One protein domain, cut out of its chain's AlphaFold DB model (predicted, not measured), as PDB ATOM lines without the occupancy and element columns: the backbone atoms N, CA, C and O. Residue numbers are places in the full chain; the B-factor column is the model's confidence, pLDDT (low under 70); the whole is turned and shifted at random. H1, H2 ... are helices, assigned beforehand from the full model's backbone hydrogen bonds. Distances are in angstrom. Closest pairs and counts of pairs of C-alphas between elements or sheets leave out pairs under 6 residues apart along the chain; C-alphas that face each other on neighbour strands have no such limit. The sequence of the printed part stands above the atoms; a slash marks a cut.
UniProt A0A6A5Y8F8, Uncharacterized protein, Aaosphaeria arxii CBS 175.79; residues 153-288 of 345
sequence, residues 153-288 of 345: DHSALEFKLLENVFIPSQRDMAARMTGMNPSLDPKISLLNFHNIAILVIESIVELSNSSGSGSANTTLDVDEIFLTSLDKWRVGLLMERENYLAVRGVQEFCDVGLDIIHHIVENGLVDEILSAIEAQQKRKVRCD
ATOM      1  N   ASP A 153      36.008  22.396  12.242       81.19
ATOM      2  CA  ASP A 153      36.328  23.407  13.253       81.19
ATOM      3  C   ASP A 153      35.220  23.562  14.327       81.19
ATOM      4  O   ASP A 153      35.472  24.167  15.371       81.19
ATOM      5  N   HIS A 154      34.018  22.989  14.148       84.81
ATOM      6  CA  HIS A 154      32.851  23.250  15.022       84.81
ATOM      7  C   HIS A 154      32.022  22.008  15.422       84.81
ATOM      8  O   HIS A 154      30.968  22.158  16.042       84.81
ATOM      9  N   SER A 155      32.496  20.790  15.129       89.88
ATOM     10  CA  SER A 155      31.730  19.532  15.219       89.88
ATOM     11  C   SER A 155      30.935  19.329  16.516       89.88
ATOM     12  O   SER A 155      29.752  18.997  16.470       89.88
ATOM     13  N   ALA A 156      31.549  19.569  17.677       88.19
ATOM     14  CA  ALA A 156      30.899  19.394  18.976       88.19
ATOM     15  C   ALA A 156      29.703  20.340  19.199       88.19
ATOM     16  O   ALA A 156      28.720  19.944  19.823       88.19
ATOM     17  N   LEU A 157      29.763  21.572  18.681       89.25
ATOM     18  CA  LEU A 157      28.682  22.548  18.824       89.25
ATOM     19  C   LEU A 157      27.595  22.346  17.767       89.25
ATOM     20  O   LEU A 157      26.415  22.429  18.082       89.25
ATOM     21  N   GLU A 158      27.974  21.994  16.541       92.06
ATOM     22  CA  GLU A 158      27.018  21.598  15.505       92.06
ATOM     23  C   GLU A 158      26.183  20.381  15.954       92.06
ATOM     24  O   GLU A 158      24.960  20.372  15.821       92.06
ATOM     25  N   PHE A 159      26.821  19.399  16.604       93.38
ATOM     26  CA  PHE A 159      26.129  18.286  17.252       93.38
ATOM     27  C   PHE A 159      25.199  18.740  18.391       93.38
ATOM     28  O   PHE A 159      24.058  18.288  18.465       93.38
ATOM     29  N   LYS A 160      25.647  19.669  19.246       92.31
ATOM     30  CA  LYS A 160      24.847  20.243  20.343       92.31
ATOM     31  C   LYS A 160      23.587  20.952  19.824       92.31
ATOM     32  O   LYS A 160      22.526  20.810  20.427       92.31
ATOM     33  N   LEU A 161      23.669  21.635  18.679       94.06
ATOM     34  CA  LEU A 161      22.521  22.234  17.987       94.06
ATOM     35  C   LEU A 161      21.579  21.174  17.390       94.06
ATOM     36  O   LEU A 161      20.359  21.295  17.511       94.06
ATOM     37  N   LEU A 162      22.120  20.107  16.792       94.06
ATOM     38  CA  LEU A 162      21.316  18.982  16.300       94.06
ATOM     39  C   LEU A 162      20.541  18.288  17.436       94.06
ATOM     40  O   LEU A 162      19.363  17.967  17.282       94.06
ATOM     41  N   GLU A 163      21.182  18.085  18.586       94.00
ATOM     42  CA  GLU A 163      20.586  17.447  19.764       94.00
ATOM     43  C   GLU A 163      19.526  18.328  20.449       94.00
ATOM     44  O   GLU A 163      18.456  17.825  20.793       94.00
ATOM     45  N   ASN A 164      19.797  19.627  20.629       93.00
ATOM     46  CA  ASN A 164      18.991  20.503  21.492       93.00
ATOM     47  C   ASN A 164      18.052  21.469  20.746       93.00
ATOM     48  O   ASN A 164      17.181  22.056  21.384       93.00
ATOM     49  N   VAL A 165      18.185  21.616  19.422       94.12
ATOM     50  CA  VAL A 165      17.277  22.427  18.585       94.12
ATOM     51  C   VAL A 165      16.581  21.548  17.545       94.12
ATOM     52  O   VAL A 165      15.359  21.416  17.563       94.12
ATOM     53  N   PHE A 166      17.340  20.868  16.677       94.19
ATOM     54  CA  PHE A 166      16.753  20.113  15.560       94.19
ATOM     55  C   PHE A 166      15.872  18.943  16.018       94.19
ATOM     56  O   PHE A 166      14.720  18.844  15.595       94.19
ATOM     57  N   ILE A 167      16.377  18.055  16.885       93.12
ATOM     58  CA  ILE A 167      15.606  16.895  17.362       93.12
ATOM     59  C   ILE A 167      14.306  17.321  18.084       93.12
ATOM     60  O   ILE A 167      13.260  16.755  17.752       93.12
ATOM     61  N   PRO A 168      14.301  18.310  19.005       92.75
ATOM     62  CA  PRO A 168      13.071  18.866  19.568       92.75
ATOM     63  C   PRO A 168      12.101  19.420  18.518       92.75
ATOM     64  O   PRO A 168      10.954  18.978  18.489       92.75
ATOM     65  N   SER A 169      12.542  20.291  17.603       89.81
ATOM     66  CA  SER A 169      11.649  20.873  16.588       89.81
ATOM     67  C   SER A 169      11.055  19.815  15.644       89.81
ATOM     68  O   SER A 169       9.892  19.921  15.253       89.81
ATOM     69  N   GLN A 170      11.786  18.735  15.335       89.56
ATOM     70  CA  GLN A 170      11.254  17.595  14.572       89.56
ATOM     71  C   GLN A 170      10.207  16.780  15.358       89.56
ATOM     72  O   GLN A 170       9.210  16.352  14.772       89.56
ATOM     73  N   ARG A 171      10.379  16.601  16.679       89.19
ATOM     74  CA  ARG A 171       9.353  15.980  17.547       89.19
ATOM     75  C   ARG A 171       8.086  16.829  17.589       89.19
ATOM     76  O   ARG A 171       6.989  16.295  17.424       89.19
ATOM     77  N   ASP A 172       8.240  18.138  17.763       87.50
ATOM     78  CA  ASP A 172       7.132  19.086  17.862       87.50
ATOM     79  C   ASP A 172       6.349  19.208  16.551       87.50
ATOM     80  O   ASP A 172       5.117  19.187  16.569       87.50
ATOM     81  N   MET A 173       7.031  19.255  15.401       83.38
ATOM     82  CA  MET A 173       6.367  19.210  14.094       83.38
ATOM     83  C   MET A 173       5.575  17.913  13.913       83.38
ATOM     84  O   MET A 173       4.391  17.972  13.586       83.38
ATOM     85  N   ALA A 174       6.170  16.749  14.191       83.06
ATOM     86  CA  ALA A 174       5.469  15.474  14.061       83.06
ATOM     87  C   ALA A 174       4.253  15.369  14.998       83.06
ATOM     88  O   ALA A 174       3.199  14.900  14.568       83.06
ATOM     89  N   ALA A 175       4.363  15.851  16.241       83.31
ATOM     90  CA  ALA A 175       3.258  15.893  17.199       83.31
ATOM     91  C   ALA A 175       2.119  16.825  16.746       83.31
ATOM     92  O   ALA A 175       0.947  16.490  16.909       83.31
ATOM     93  N   ARG A 176       2.442  17.971  16.133       82.19
ATOM     94  CA  ARG A 176       1.455  18.912  15.570       82.19
ATOM     95  C   ARG A 176       0.841  18.420  14.249       82.19
ATOM     96  O   ARG A 176      -0.238  18.875  13.882       82.19
ATOM     97  N   MET A 177       1.506  17.505  13.539       73.25
ATOM     98  CA  MET A 177       1.121  17.012  12.206       73.25
ATOM     99  C   MET A 177       0.550  15.578  12.205       73.25
ATOM    100  O   MET A 177       0.330  15.005  11.135       73.25
ATOM    101  N   THR A 178       0.254  14.986  13.372       64.31
ATOM    102  CA  THR A 178      -0.376  13.653  13.468       64.31
ATOM    103  C   THR A 178      -1.734  13.613  12.759       64.31
ATOM    104  O   THR A 178      -2.748  14.042  13.308       64.31
ATOM    105  N   GLY A 179      -1.752  13.063  11.541       59.78
ATOM    106  CA  GLY A 179      -2.943  12.926  10.695       59.78
ATOM    107  C   GLY A 179      -2.826  13.571   9.310       59.78
ATOM    108  O   GLY A 179      -3.673  13.306   8.460       59.78
ATOM    109  N   MET A 180      -1.785  14.368   9.043       56.09
ATOM    110  CA  MET A 180      -1.621  15.080   7.773       56.09
ATOM    111  C   MET A 180      -0.171  14.986   7.285       56.09
ATOM    112  O   MET A 180       0.676  15.754   7.725       56.09
ATOM    113  N   ASN A 181       0.116  14.038   6.379       52.81
ATOM    114  CA  ASN A 181       1.453  13.833   5.801       52.81
ATOM    115  C   ASN A 181       1.960  15.110   5.097       52.81
ATOM    116  O   ASN A 181       1.438  15.440   4.026       52.81
ATOM    117  N   PRO A 182       2.993  15.796   5.617       54.03
ATOM    118  CA  PRO A 182       3.630  16.907   4.925       54.03
ATOM    119  C   PRO A 182       4.657  16.363   3.924       54.03
ATOM    120  O   PRO A 182       5.281  15.330   4.161       54.03
ATOM    121  N   SER A 183       4.941  17.092   2.844       53.97
ATOM    122  CA  SER A 183       6.058  16.790   1.925       53.97
ATOM    123  C   SER A 183       7.436  17.198   2.492       53.97
ATOM    124  O   SER A 183       8.365  17.571   1.765       53.97
ATOM    125  N   LEU A 184       7.584  17.145   3.817       69.44
ATOM    126  CA  LEU A 184       8.801  17.504   4.530       69.44
ATOM    127  C   LEU A 184       9.724  16.280   4.629       69.44
ATOM    128  O   LEU A 184       9.744  15.589   5.639       69.44
ATOM    129  N   ASP A 185      10.475  16.001   3.557       84.00
ATOM    130  CA  ASP A 185      11.533  14.981   3.593       84.00
ATOM    131  C   ASP A 185      12.524  15.288   4.742       84.00
ATOM    132  O   ASP A 185      13.166  16.349   4.702       84.00
ATOM    133  N   PRO A 186      12.667  14.396   5.748       87.19
ATOM    134  CA  PRO A 186      13.544  14.619   6.894       87.19
ATOM    135  C   PRO A 186      15.023  14.729   6.502       87.19
ATOM    136  O   PRO A 186      15.774  15.408   7.202       87.19
ATOM    137  N   LYS A 187      15.449  14.138   5.374       88.94
ATOM    138  CA  LYS A 187      16.825  14.264   4.861       88.94
ATOM    139  C   LYS A 187      17.122  15.694   4.426       88.94
ATOM    140  O   LYS A 187      18.166  16.242   4.772       88.94
ATOM    141  N   ILE A 188      16.183  16.309   3.705       88.38
ATOM    142  CA  ILE A 188      16.300  17.699   3.251       88.38
ATOM    143  C   ILE A 188      16.271  18.640   4.457       88.38
ATOM    144  O   ILE A 188      17.120  19.516   4.554       88.38
ATOM    145  N   SER A 189      15.365  18.437   5.419       90.12
ATOM    146  CA  SER A 189      15.317  19.299   6.610       90.12
ATOM    147  C   SER A 189      16.537  19.147   7.527       90.12
ATOM    148  O   SER A 189      16.977  20.144   8.093       90.12
ATOM    149  N   LEU A 190      17.139  17.954   7.631       92.44
ATOM    150  CA  LEU A 190      18.432  17.763   8.305       92.44
ATOM    151  C   LEU A 190      19.559  18.532   7.597       92.44
ATOM    152  O   LEU A 190      20.332  19.232   8.250       92.44
ATOM    153  N   LEU A 191      19.641  18.424   6.267       91.75
ATOM    154  CA  LEU A 191      20.650  19.116   5.464       91.75
ATOM    155  C   LEU A 191      20.487  20.644   5.528       91.75
ATOM    156  O   LEU A 191      21.477  21.362   5.662       91.75
ATOM    157  N   ASN A 192      19.248  21.139   5.492       92.12
ATOM    158  CA  ASN A 192      18.930  22.560   5.621       92.12
ATOM    159  C   ASN A 192      19.325  23.086   7.004       92.12
ATOM    160  O   ASN A 192      20.027  24.093   7.081       92.12
ATOM    161  N   PHE A 193      18.970  22.372   8.079       94.56
ATOM    162  CA  PHE A 193      19.390  22.724   9.437       94.56
ATOM    163  C   PHE A 193      20.918  22.784   9.569       94.56
ATOM    164  O   PHE A 193      21.445  23.770  10.072       94.56
ATOM    165  N   HIS A 194      21.636  21.773   9.070       93.75
ATOM    166  CA  HIS A 194      23.103  21.736   9.060       93.75
ATOM    167  C   HIS A 194      23.709  22.936   8.311       93.75
ATOM    168  O   HIS A 194      24.540  23.653   8.868       93.75
ATOM    169  N   ASN A 195      23.248  23.220   7.087       92.69
ATOM    170  CA  ASN A 195      23.735  24.358   6.302       92.69
ATOM    171  C   ASN A 195      23.471  25.707   7.007       92.69
ATOM    172  O   ASN A 195      24.338  26.580   7.000       92.69
ATOM    173  N   ILE A 196      22.303  25.883   7.636       94.69
ATOM    174  CA  ILE A 196      21.949  27.111   8.369       94.69
ATOM    175  C   ILE A 196      22.766  27.231   9.666       94.69
ATOM    176  O   ILE A 196      23.298  28.304   9.945       94.69
ATOM    177  N   ALA A 197      22.951  26.139  10.415       94.50
ATOM    178  CA  ALA A 197      23.779  26.113  11.620       94.50
ATOM    179  C   ALA A 197      25.223  26.547  11.332       94.50
ATOM    180  O   ALA A 197      25.758  27.393  12.048       94.50
ATOM    181  N   ILE A 198      25.830  26.045  10.250       93.00
ATOM    182  CA  ILE A 198      27.170  26.467   9.814       93.00
ATOM    183  C   ILE A 198      27.201  27.974   9.533       93.00
ATOM    184  O   ILE A 198      28.076  28.670  10.045       93.00
ATOM    185  N   LEU A 199      26.222  28.499   8.791       93.88
ATOM    186  CA  LEU A 199      26.135  29.927   8.463       93.88
ATOM    187  C   LEU A 199      25.917  30.825   9.690       93.88
ATOM    188  O   LEU A 199      26.378  31.968   9.692       93.88
ATOM    189  N   VAL A 200      25.238  30.345  10.735       94.38
ATOM    190  CA  VAL A 200      25.119  31.057  12.021       94.38
ATOM    191  C   VAL A 200      26.448  31.057  12.773       94.38
ATOM    192  O   VAL A 200      26.921  32.120  13.183       94.38
ATOM    193  N   ILE A 201      27.098  29.897  12.898       91.81
ATOM    194  CA  ILE A 201      28.381  29.776  13.600       91.81
ATOM    195  C   ILE A 201      29.450  30.636  12.909       91.81
ATOM    196  O   ILE A 201      30.103  31.439  13.574       91.81
ATOM    197  N   GLU A 202      29.589  30.551  11.581       91.38
ATOM    198  CA  GLU A 202      30.539  31.362  10.805       91.38
ATOM    199  C   GLU A 202      30.319  32.874  10.977       91.38
ATOM    200  O   GLU A 202      31.282  33.639  10.953       91.38
ATOM    201  N   SER A 203      29.076  33.343  11.131       92.12
ATOM    202  CA  SER A 203      28.786  34.762  11.398       92.12
ATOM    203  C   SER A 203      29.185  35.191  12.803       92.12
ATOM    204  O   SER A 203      29.790  36.247  12.953       92.12
ATOM    205  N   ILE A 204      28.953  34.354  13.818       89.44
ATOM    206  CA  ILE A 204      29.447  34.596  15.185       89.44
ATOM    207  C   ILE A 204      30.981  34.704  15.194       89.44
ATOM    208  O   ILE A 204      31.537  35.602  15.831       89.44
ATOM    209  N   VAL A 205      31.672  33.837  14.438       87.94
ATOM    210  CA  VAL A 205      33.132  33.921  14.261       87.94
ATOM    211  C   VAL A 205      33.531  35.251  13.620       87.94
ATOM    212  O   VAL A 205      34.433  35.929  14.112       87.94
ATOM    213  N   GLU A 206      32.892  35.631  12.517       88.50
ATOM    214  CA  GLU A 206      33.259  36.823  11.748       88.50
ATOM    215  C   GLU A 206      33.003  38.126  12.511       88.50
ATOM    216  O   GLU A 206      33.888  38.981  12.561       88.50
ATOM    217  N   LEU A 207      31.858  38.247  13.186       87.62
ATOM    218  CA  LEU A 207      31.530  39.400  14.029       87.62
ATOM    219  C   LEU A 207      32.491  39.531  15.213       87.62
ATOM    220  O   LEU A 207      33.006  40.619  15.465       87.62
ATOM    221  N   SER A 208      32.839  38.427  15.886       82.38
ATOM    222  CA  SER A 208      33.831  38.452  16.969       82.38
ATOM    223  C   SER A 208      35.222  38.898  16.497       82.38
ATOM    224  O   SER A 208      35.859  39.713  17.164       82.38
ATOM    225  N   ASN A 209      35.687  38.426  15.332       82.25
ATOM    226  CA  ASN A 209      36.962  38.880  14.762       82.25
ATOM    227  C   ASN A 209      36.900  40.349  14.294       82.25
ATOM    228  O   ASN A 209      37.913  41.049  14.350       82.25
ATOM    229  N   SER A 210      35.730  40.817  13.851       79.00
ATOM    230  CA  SER A 210      35.513  42.191  13.376       79.00
ATOM    231  C   SER A 210      35.401  43.201  14.525       79.00
ATOM    232  O   SER A 210      35.890  44.321  14.402       79.00
ATOM    233  N   SER A 211      34.866  42.788  15.680       68.75
ATOM    234  CA  SER A 211      34.768  43.582  16.921       68.75
ATOM    235  C   SER A 211      36.110  43.708  17.679       68.75
ATOM    236  O   SER A 211      36.173  43.850  18.903       68.75
ATOM    237  N   GLY A 212      37.227  43.622  16.955       54.62
ATOM    238  CA  GLY A 212      38.571  43.557  17.515       54.62
ATOM    239  C   GLY A 212      38.977  44.817  18.291       54.62
ATOM    240  O   GLY A 212      39.105  45.896  17.724       54.62
ATOM    241  N   SER A 213      39.317  44.632  19.573       45.31
ATOM    242  CA  SER A 213      39.926  45.631  20.472       45.31
ATOM    243  C   SER A 213      39.038  46.821  20.887       45.31
ATOM    244  O   SER A 213      39.248  47.952  20.445       45.31
ATOM    245  N   GLY A 214      38.177  46.626  21.895       44.25
ATOM    246  CA  GLY A 214      37.667  47.766  22.672       44.25
ATOM    247  C   GLY A 214      36.750  47.427  23.846       44.25
ATOM    248  O   GLY A 214      37.007  47.864  24.967       44.25
ATOM    249  N   SER A 215      35.690  46.654  23.605       41.09
ATOM    250  CA  SER A 215      34.663  46.363  24.613       41.09
ATOM    251  C   SER A 215      34.812  44.950  25.169       41.09
ATOM    252  O   SER A 215      34.717  43.976  24.433       41.09
ATOM    253  N   ALA A 216      35.001  44.834  26.485       44.50
ATOM    254  CA  ALA A 216      35.021  43.548  27.191       44.50
ATOM    255  C   ALA A 216      33.611  42.975  27.462       44.50
ATOM    256  O   ALA A 216      33.495  41.945  28.115       44.50
ATOM    257  N   ASN A 217      32.560  43.650  26.977       46.97
ATOM    258  CA  ASN A 217      31.150  43.307  27.172       46.97
ATOM    259  C   ASN A 217      30.400  43.273  25.822       46.97
ATOM    260  O   ASN A 217      29.296  43.805  25.713       46.97
ATOM    261  N   THR A 218      30.997  42.719  24.764       53.31
ATOM    262  CA  THR A 218      30.286  42.473  23.497       53.31
ATOM    263  C   THR A 218      29.345  41.281  23.636       53.31
ATOM    264  O   THR A 218      29.653  40.173  23.201       53.31
ATOM    265  N   THR A 219      28.171  41.527  24.214       64.75
ATOM    266  CA  THR A 219      26.971  40.771  23.853       64.75
ATOM    267  C   THR A 219      26.774  40.944  22.348       64.75
ATOM    268  O   THR A 219      26.431  42.044  21.912       64.75
ATOM    269  N   LEU A 220      27.069  39.909  21.557       74.44
ATOM    270  CA  LEU A 220      26.762  39.921  20.126       74.44
ATOM    271  C   LEU A 220      25.250  40.073  19.963       74.44
ATOM    272  O   LEU A 220      24.492  39.371  20.636       74.44
ATOM    273  N   ASP A 221      24.826  40.996  19.106       85.94
ATOM    274  CA  ASP A 221      23.406  41.246  18.895       85.94
ATOM    275  C   ASP A 221      22.782  40.116  18.062       85.94
ATOM    276  O   ASP A 221      23.382  39.624  17.102       85.94
ATOM    277  N   VAL A 222      21.566  39.713  18.431       89.25
ATOM    278  CA  VAL A 222      20.790  38.683  17.727       89.25
ATOM    279  C   VAL A 222      20.543  39.129  16.287       89.25
ATOM    280  O   VAL A 222      20.761  38.347  15.359       89.25
ATOM    281  N   ASP A 223      20.188  40.402  16.101       90.12
ATOM    282  CA  ASP A 223      19.928  40.992  14.787       90.12
ATOM    283  C   ASP A 223      21.208  41.078  13.936       90.12
ATOM    284  O   ASP A 223      21.174  40.791  12.739       90.12
ATOM    285  N   GLU A 224      22.362  41.404  14.533       91.38
ATOM    286  CA  GLU A 224      23.642  41.492  13.811       91.38
ATOM    287  C   GLU A 224      24.126  40.106  13.350       91.38
ATOM    288  O   GLU A 224      24.519  39.945  12.189       91.38
ATOM    289  N   ILE A 225      24.029  39.079  14.208       91.88
ATOM    290  CA  ILE A 225      24.301  37.683  13.821       91.88
ATOM    291  C   ILE A 225      23.347  37.258  12.699       91.88
ATOM    292  O   ILE A 225      23.800  36.754  11.667       91.88
ATOM    293  N   PHE A 226      22.042  37.487  12.877       94.75
ATOM    294  CA  PHE A 226      21.009  37.061  11.935       94.75
ATOM    295  C   PHE A 226      21.193  37.687  10.549       94.75
ATOM    296  O   PHE A 226      21.220  36.964   9.551       94.75
ATOM    297  N   LEU A 227      21.382  39.008  10.474       94.25
ATOM    298  CA  LEU A 227      21.590  39.722   9.212       94.25
ATOM    299  C   LEU A 227      22.883  39.277   8.514       94.25
ATOM    300  O   LEU A 227      22.869  39.030   7.308       94.25
ATOM    301  N   THR A 228      23.972  39.075   9.264       94.88
ATOM    302  CA  THR A 228      25.244  38.572   8.715       94.88
ATOM    303  C   THR A 228      25.072  37.171   8.109       94.88
ATOM    304  O   THR A 228      25.530  36.908   6.995       94.88
ATOM    305  N   SER A 229      24.364  36.264   8.791       95.12
ATOM    306  CA  SER A 229      24.075  34.917   8.273       95.12
ATOM    307  C   SER A 229      23.115  34.927   7.083       95.12
ATOM    308  O   SER A 229      23.323  34.176   6.126       95.12
ATOM    309  N   LEU A 230      22.101  35.794   7.107       94.81
ATOM    310  CA  LEU A 230      21.150  35.973   6.011       94.81
ATOM    311  C   LEU A 230      21.856  36.469   4.743       94.81
ATOM    312  O   LEU A 230      21.619  35.933   3.661       94.81
ATOM    313  N   ASP A 231      22.765  37.438   4.857       94.44
ATOM    314  CA  ASP A 231      23.514  37.939   3.703       94.44
ATOM    315  C   ASP A 231      24.532  36.918   3.176       94.44
ATOM    316  O   ASP A 231      24.652  36.771   1.958       94.44
ATOM    317  N   LYS A 232      25.166  36.100   4.030       92.88
ATOM    318  CA  LYS A 232      25.954  34.937   3.564       92.88
ATOM    319  C   LYS A 232      25.107  33.929   2.791       92.88
ATOM    320  O   LYS A 232      25.552  33.427   1.754       92.88
ATOM    321  N   TRP A 233      23.887  33.648   3.255       94.38
ATOM    322  CA  TRP A 233      22.955  32.771   2.545       94.38
ATOM    323  C   TRP A 233      22.561  33.361   1.183       94.38
ATOM    324  O   TRP A 233      22.681  32.683   0.162       94.38
ATOM    325  N   ARG A 234      22.213  34.654   1.133       93.12
ATOM    326  CA  ARG A 234      21.882  35.381  -0.108       93.12
ATOM    327  C   ARG A 234      23.054  35.428  -1.094       93.12
ATOM    328  O   ARG A 234      22.848  35.208  -2.284       93.12
ATOM    329  N   VAL A 235      24.284  35.639  -0.622       93.19
ATOM    330  CA  VAL A 235      25.498  35.546  -1.453       93.19
ATOM    331  C   VAL A 235      25.714  34.114  -1.955       93.19
ATOM    332  O   VAL A 235      26.094  33.921  -3.106       93.19
ATOM    333  N   GLY A 236      25.424  33.090  -1.147       90.44
ATOM    334  CA  GLY A 236      25.467  31.695  -1.587       90.44
ATOM    335  C   GLY A 236      24.440  31.342  -2.666       90.44
ATOM    336  O   GLY A 236      24.797  30.626  -3.602       90.44
ATOM    337  N   LEU A 237      23.227  31.902  -2.592       91.94
ATOM    338  CA  LEU A 237      22.210  31.809  -3.648       91.94
ATOM    339  C   LEU A 237      22.656  32.510  -4.941       91.94
ATOM    340  O   LEU A 237      22.541  31.929  -6.016       91.94
ATOM    341  N   LEU A 238      23.222  33.721  -4.847       92.25
ATOM    342  CA  LEU A 238      23.773  34.460  -6.000       92.25
ATOM    343  C   LEU A 238      24.980  33.763  -6.655       92.25
ATOM    344  O   LEU A 238      25.326  34.076  -7.792       92.25
ATOM    345  N   MET A 239      25.622  32.829  -5.949       91.88
ATOM    346  CA  MET A 239      26.693  31.964  -6.458       91.88
ATOM    347  C   MET A 239      26.192  30.578  -6.908       91.88
ATOM    348  O   MET A 239      27.016  29.694  -7.134       91.88
ATOM    349  N   GLU A 240      24.871  30.369  -6.992       89.62
ATOM    350  CA  GLU A 240      24.213  29.119  -7.417       89.62
ATOM    351  C   GLU A 240      24.699  27.857  -6.662       89.62
ATOM    352  O   GLU A 240      24.690  26.744  -7.188       89.62
ATOM    353  N   ARG A 241      25.136  28.004  -5.400       88.75
ATOM    354  CA  ARG A 241      25.695  26.890  -4.616       88.75
ATOM    355  C   ARG A 241      24.587  25.935  -4.159       88.75
ATOM    356  O   ARG A 241      23.733  26.321  -3.366       88.75
ATOM    357  N   GLU A 242      24.654  24.674  -4.591       85.81
ATOM    358  CA  GLU A 242      23.623  23.635  -4.383       85.81
ATOM    359  C   GLU A 242      23.104  23.543  -2.931       85.81
ATOM    360  O   GLU A 242      21.895  23.552  -2.712       85.81
ATOM    361  N   ASN A 243      23.996  23.565  -1.930       83.88
ATOM    362  CA  ASN A 243      23.645  23.555  -0.498       83.88
ATOM    363  C   ASN A 243      22.653  24.660  -0.082       83.88
ATOM    364  O   ASN A 243      21.863  24.474   0.839       83.88
ATOM    365  N   TYR A 244      22.707  25.821  -0.737       86.56
ATOM    366  CA  TYR A 244      21.912  27.004  -0.403       86.56
ATOM    367  C   TYR A 244      20.533  26.946  -1.070       86.56
ATOM    368  O   TYR A 244      19.562  27.445  -0.505       86.56
ATOM    369  N   LEU A 245      20.449  26.283  -2.231       86.75
ATOM    370  CA  LEU A 245      19.222  26.027  -2.993       86.75
ATOM    371  C   LEU A 245      18.342  24.924  -2.371       86.75
ATOM    372  O   LEU A 245      17.173  24.808  -2.729       86.75
ATOM    373  N   ALA A 246      18.884  24.120  -1.449       84.62
ATOM    374  CA  ALA A 246      18.128  23.106  -0.708       84.62
ATOM    375  C   ALA A 246      17.142  23.714   0.315       84.62
ATOM    376  O   ALA A 246      16.103  23.112   0.611       84.62
ATOM    377  N   VAL A 247      17.441  24.918   0.821       86.12
ATOM    378  CA  VAL A 247      16.571  25.676   1.734       86.12
ATOM    379  C   VAL A 247      15.341  26.157   0.963       86.12
ATOM    380  O   VAL A 247      15.463  26.845  -0.052       86.12
ATOM    381  N   ARG A 248      14.140  25.804   1.434       83.06
ATOM    382  CA  ARG A 248      12.851  25.910   0.724       83.06
ATOM    383  C   ARG A 248      12.280  27.340   0.724       83.06
ATOM    384  O   ARG A 248      11.081  27.550   0.906       83.06
ATOM    385  N   GLY A 249      13.141  28.329   0.498       87.00
ATOM    386  CA  GLY A 249      12.835  29.757   0.545       87.00
ATOM    387  C   GLY A 249      13.191  30.418   1.880       87.00
ATOM    388  O   GLY A 249      13.587  29.768   2.844       87.00
ATOM    389  N   VAL A 250      13.053  31.746   1.924       91.06
ATOM    390  CA  VAL A 250      13.541  32.578   3.040       91.06
ATOM    391  C   VAL A 250      12.869  32.272   4.382       91.06
ATOM    392  O   VAL A 250      13.510  32.434   5.410       91.06
ATOM    393  N   GLN A 251      11.631  31.768   4.394       90.75
ATOM    394  CA  GLN A 251      10.930  31.439   5.640       90.75
ATOM    395  C   GLN A 251      11.636  30.317   6.424       90.75
ATOM    396  O   GLN A 251      11.883  30.487   7.611       90.75
ATOM    397  N   GLU A 252      12.052  29.226   5.763       89.50
ATOM    398  CA  GLU A 252      12.798  28.139   6.428       89.50
ATOM    399  C   GLU A 252      14.159  28.635   6.946       89.50
ATOM    400  O   GLU A 252      14.606  28.197   8.003       89.50
ATOM    401  N   PHE A 253      14.793  29.592   6.251       93.94
ATOM    402  CA  PHE A 253      16.005  30.248   6.748       93.94
ATOM    403  C   PHE A 253      15.733  31.106   7.994       93.94
ATOM    404  O   PHE A 253      16.489  31.028   8.958       93.94
ATOM    405  N   CYS A 254      14.674  31.921   7.982       93.81
ATOM    406  CA  CYS A 254      14.289  32.769   9.110       93.81
ATOM    407  C   CYS A 254      13.963  31.942  10.355       93.81
ATOM    408  O   CYS A 254      14.559  32.178  11.402       93.81
ATOM    409  N   ASP A 255      13.061  30.967  10.228       92.12
ATOM    410  CA  ASP A 255      12.559  30.177  11.353       92.12
ATOM    411  C   ASP A 255      13.705  29.385  12.012       92.12
ATOM    412  O   ASP A 255      13.978  29.538  13.201       92.12
ATOM    413  N   VAL A 256      14.456  28.609  11.218       93.12
ATOM    414  CA  VAL A 256      15.568  27.784  11.721       93.12
ATOM    415  C   VAL A 256      16.763  28.635  12.162       93.12
ATOM    416  O   VAL A 256      17.432  28.303  13.139       93.12
ATOM    417  N   GLY A 257      17.050  29.734  11.459       94.00
ATOM    418  CA  GLY A 257      18.149  30.635  11.798       94.00
ATOM    419  C   GLY A 257      17.939  31.320  13.146       94.00
ATOM    420  O   GLY A 257      18.862  31.351  13.960       94.00
ATOM    421  N   LEU A 258      16.727  31.814  13.411       94.38
ATOM    422  CA  LEU A 258      16.386  32.441  14.688       94.38
ATOM    423  C   LEU A 258      16.366  31.421  15.835       94.38
ATOM    424  O   LEU A 258      16.993  31.694  16.856       94.38
ATOM    425  N   ASP A 259      15.763  30.237  15.656       93.00
ATOM    426  CA  ASP A 259      15.797  29.146  16.650       93.00
ATOM    427  C   ASP A 259      17.241  28.829  17.099       93.00
ATOM    428  O   ASP A 259      17.530  28.704  18.292       93.00
ATOM    429  N   ILE A 260      18.177  28.742  16.145       94.56
ATOM    430  CA  ILE A 260      19.596  28.471  16.417       94.56
ATOM    431  C   ILE A 260      20.268  29.645  17.145       94.56
ATOM    432  O   ILE A 260      20.997  29.415  18.113       94.56
ATOM    433  N   ILE A 261      20.048  30.893  16.713       93.19
ATOM    434  CA  ILE A 261      20.673  32.074  17.338       93.19
ATOM    435  C   ILE A 261      20.164  32.259  18.772       93.19
ATOM    436  O   ILE A 261      20.978  32.428  19.682       93.19
ATOM    437  N   HIS A 262      18.851  32.151  18.997       92.00
ATOM    438  CA  HIS A 262      18.261  32.196  20.336       92.00
ATOM    439  C   HIS A 262      18.852  31.108  21.237       92.00
ATOM    440  O   HIS A 262      19.360  31.422  22.313       92.00
ATOM    441  N   HIS A 263      18.909  29.854  20.773       91.25
ATOM    442  CA  HIS A 263      19.507  28.766  21.548       91.25
ATOM    443  C   HIS A 263      20.985  29.022  21.904       91.25
ATOM    444  O   HIS A 263      21.405  28.744  23.029       91.25
ATOM    445  N   ILE A 264      21.778  29.566  20.973       89.62
ATOM    446  CA  ILE A 264      23.191  29.911  21.199       89.62
ATOM    447  C   ILE A 264      23.344  31.013  22.253       89.62
ATOM    448  O   ILE A 264      24.212  30.900  23.124       89.62
ATOM    449  N   VAL A 265      22.525  32.063  22.185       87.19
ATOM    450  CA  VAL A 265      22.596  33.212  23.099       87.19
ATOM    451  C   VAL A 265      22.085  32.839  24.494       87.19
ATOM    452  O   VAL A 265      22.775  33.094  25.479       87.19
ATOM    453  N   GLU A 266      20.935  32.168  24.595       87.31
ATOM    454  CA  GLU A 266      20.326  31.767  25.874       87.31
ATOM    455  C   GLU A 266      21.197  30.788  26.672       87.31
ATOM    456  O   GLU A 266      21.286  30.892  27.895       87.31
ATOM    457  N   ASN A 267      21.884  29.864  25.991       85.31
ATOM    458  CA  ASN A 267      22.764  28.885  26.633       85.31
ATOM    459  C   ASN A 267      24.222  29.371  26.770       85.31
ATOM    460  O   ASN A 267      25.088  28.595  27.178       85.31
ATOM    461  N   GLY A 268      24.519  30.633  26.428       80.12
ATOM    462  CA  GLY A 268      25.861  31.220  26.545       80.12
ATOM    463  C   GLY A 268      26.915  30.579  25.632       80.12
ATOM    464  O   GLY A 268      28.112  30.661  25.908       80.12
ATOM    465  N   LEU A 269      26.496  29.928  24.541       80.94
ATOM    466  CA  LEU A 269      27.383  29.132  23.684       80.94
ATOM    467  C   LEU A 269      28.356  29.991  22.867       80.94
ATOM    468  O   LEU A 269      29.336  29.464  22.347       80.94
ATOM    469  N   VAL A 270      28.133  31.307  22.786       78.06
ATOM    470  CA  VAL A 270      29.054  32.269  22.159       78.06
ATOM    471  C   VAL A 270      30.468  32.130  22.738       78.06
ATOM    472  O   VAL A 270      31.419  31.938  21.981       78.06
ATOM    473  N   ASP A 271      30.623  32.116  24.064       76.12
ATOM    474  CA  ASP A 271      31.941  31.983  24.702       76.12
ATOM    475  C   ASP A 271      32.578  30.603  24.444       76.12
ATOM    476  O   ASP A 271      33.802  30.488  24.317       76.12
ATOM    477  N   GLU A 272      31.763  29.550  24.309       79.06
ATOM    478  CA  GLU A 272      32.217  28.201  23.949       79.06
ATOM    479  C   GLU A 272      32.748  28.160  22.502       79.06
ATOM    480  O   GLU A 272      33.840  27.630  22.268       79.06
ATOM    481  N   ILE A 273      32.042  28.796  21.553       75.94
ATOM    482  CA  ILE A 273      32.467  28.974  20.153       75.94
ATOM    483  C   ILE A 273      33.823  29.690  20.103       75.94
ATOM    484  O   ILE A 273      34.787  29.166  19.536       75.94
ATOM    485  N   LEU A 274      33.930  30.866  20.731       75.25
ATOM    486  CA  LEU A 274      35.133  31.701  20.660       75.25
ATOM    487  C   LEU A 274      36.342  31.040  21.341       75.25
ATOM    488  O   LEU A 274      37.443  31.022  20.779       75.25
ATOM    489  N   SER A 275      36.138  30.403  22.498       78.44
ATOM    490  CA  SER A 275      37.174  29.640  23.206       78.44
ATOM    491  C   SER A 275      37.685  28.445  22.386       78.44
ATOM    492  O   SER A 275      38.901  28.221  22.284       78.44
ATOM    493  N   ALA A 276      36.786  27.705  21.724       73.56
ATOM    494  CA  ALA A 276      37.153  26.602  20.838       73.56
ATOM    495  C   ALA A 276      37.988  27.082  19.636       73.56
ATOM    496  O   ALA A 276      39.020  26.478  19.318       73.56
ATOM    497  N   ILE A 277      37.597  28.200  19.016       70.75
ATOM    498  CA  ILE A 277      38.307  28.811  17.883       70.75
ATOM    499  C   ILE A 277      39.698  29.282  18.296       70.75
ATOM    500  O   ILE A 277      40.680  28.926  17.640       70.75
ATOM    501  N   GLU A 278      39.828  30.014  19.408       71.06
ATOM    502  CA  GLU A 278      41.136  30.416  19.927       71.06
ATOM    503  C   GLU A 278      42.042  29.197  20.155       71.06
ATOM    504  O   GLU A 278      43.215  29.199  19.764       71.06
ATOM    505  N   ALA A 279      41.514  28.133  20.771       70.12
ATOM    506  CA  ALA A 279      42.262  26.908  21.023       70.12
ATOM    507  C   ALA A 279      42.723  26.230  19.718       70.12
ATOM    508  O   ALA A 279      43.846  25.717  19.655       70.12
ATOM    509  N   GLN A 280      41.906  26.253  18.664       66.81
ATOM    510  CA  GLN A 280      42.262  25.724  17.348       66.81
ATOM    511  C   GLN A 280      43.268  26.600  16.604       66.81
ATOM    512  O   GLN A 280      44.255  26.065  16.101       66.81
ATOM    513  N   GLN A 281      43.106  27.925  16.579       67.38
ATOM    514  CA  GLN A 281      44.094  28.838  15.992       67.38
ATOM    515  C   GLN A 281      45.463  28.668  16.676       67.38
ATOM    516  O   GLN A 281      46.486  28.485  16.009       67.38
ATOM    517  N   LYS A 282      45.485  28.589  18.016       65.69
ATOM    518  CA  LYS A 282      46.695  28.317  18.816       65.69
ATOM    519  C   LYS A 282      47.322  26.944  18.513       65.69
ATOM    520  O   LYS A 282      48.539  26.801  18.649       65.69
ATOM    521  N   ARG A 283      46.544  25.944  18.064       60.25
ATOM    522  CA  ARG A 283      47.051  24.653  17.544       60.25
ATOM    523  C   ARG A 283      47.592  24.785  16.113       60.25
ATOM    524  O   ARG A 283      48.736  24.393  15.885       60.25
ATOM    525  N   LYS A 284      46.827  25.387  15.191       58.56
ATOM    526  CA  LYS A 284      47.180  25.611  13.772       58.56
ATOM    527  C   LYS A 284      48.503  26.396  13.636       58.56
ATOM    528  O   LYS A 284      49.393  25.993  12.893       58.56
ATOM    529  N   VAL A 285      48.724  27.420  14.469       54.81
ATOM    530  CA  VAL A 285      49.993  28.188  14.542       54.81
ATOM    531  C   VAL A 285      51.167  27.390  15.149       54.81
ATOM    532  O   VAL A 285      52.335  27.737  14.949       54.81
ATOM    533  N   ARG A 286      50.902  26.313  15.903       56.22
ATOM    534  CA  ARG A 286      51.942  25.519  16.584       56.22
ATOM    535  C   ARG A 286      52.493  24.382  15.726       56.22
ATOM    536  O   ARG A 286      53.665  24.050  15.889       56.22
ATOM    537  N   CYS A 287      51.700  23.801  14.822       55.34
ATOM    538  CA  CYS A 287      52.171  22.728  13.936       55.34
ATOM    539  C   CYS A 287      53.074  23.211  12.788       55.34
ATOM    540  O   CYS A 287      53.923  22.442  12.345       55.34
ATOM    541  N   ASP A 288      52.971  24.475  12.365       53.59
ATOM    542  CA  ASP A 288      53.832  25.045  11.310       53.59
ATOM    543  C   ASP A 288      55.240  25.450  11.806       53.59
ATOM    544  O   ASP A 288      56.176  25.624  11.025       53.59
TER     545      ASP A 288
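AT A GLANCE: This is residues 153 to 288 of the 345 residues of an uncharacterized protein of Aaosphaeria arxii CBS 175.79 (UniProt A0A6A5Y8F8). What does the model look like at first sight? The long helix H2 runs through the middle of a knot of crossed helices, with H1, H5 and H3 packed on it at steep angles and the small H4 close by. H6 starts beside H2, and its far part sticks out with residues 282 to 288, of which 282 to 287 belong to H6, while residues 175 to 181, of which 175 and 176 belong to H1, and residues 212 to 217, in the link from H2 to H3, stick out elsewhere. What is it made of, and how large is it? The printed part has 136 residues with six named helices, H1 to H6 in order, and no named strand: the class is all helix. It is compact, with a radius of gyration of the C-alphas of 16.3 A, and elongated, spanning 54 by 33 by 32 A.

IN THESE COORDINATES: Where do the first helices run? H1, residues 155 to 176, begins at C-alpha 155 (31.730, 19.532, 15.219) and is 30.3 A long. H2, residues 186 to 210, is 35.8 A long, and H3, residues 222 to 238, is 24.3 A. Where do the others follow? H4 is residues 242 to 245, and H5, residues 250 to 266, is 23.8 A long. H6, residues 269 to 287, is 27.4 A long and ends at C-alpha 287 (52.171, 22.728, 13.936).

HOW THE PARTS SIT: What touches the hub, H2? H1 and H2 form a helical hairpin, at 45 degrees and opposite ways, and touch closest at the C-alphas of Glu 158 and Ala 197, 6.8 A apart. H3 touches H2 at a steep tilt of 63 degrees, with the C-alphas of Leu 199 and Ser 229 closest at 5.4 A. H5 touches H2 at a steep tilt of 57 degrees, the same way, with the C-alphas of Ile 196 and Gly 257 closest at 6.2 A. How do H4 and H6 stand? H4 only just touches H2, with 3 pairs of C-alphas within 8 A, the closest being those of Asn 195 and Asn 243, 6.8 A apart. H6 touches H2 with residues 270 to 274 alone, about perpendicular at 74 degrees, the closest C-alphas being those of Val 205 and Leu 274, 7.1 A apart. Are the helix backbones complete? Each O i to N i+4 pair is within hydrogen-bond range in H2, H3 and H5, against 15 of 18 in H1 and 14 of 15 in H6; H4 is too short for such a pair.

THE WHOLE: How far does it reach? The two C-alphas farthest apart are those of Gly 179 and Asp 288, at 58.1 A. Which links are long, and is there a cut? The link from H2 to H3 is long, with 11 residues, and the printed part has no cut. Where is confidence low? The mean pLDDT of the printed part is 82.5, and residues 178 to 184, 211 to 219 and 280 to 288 are under 70.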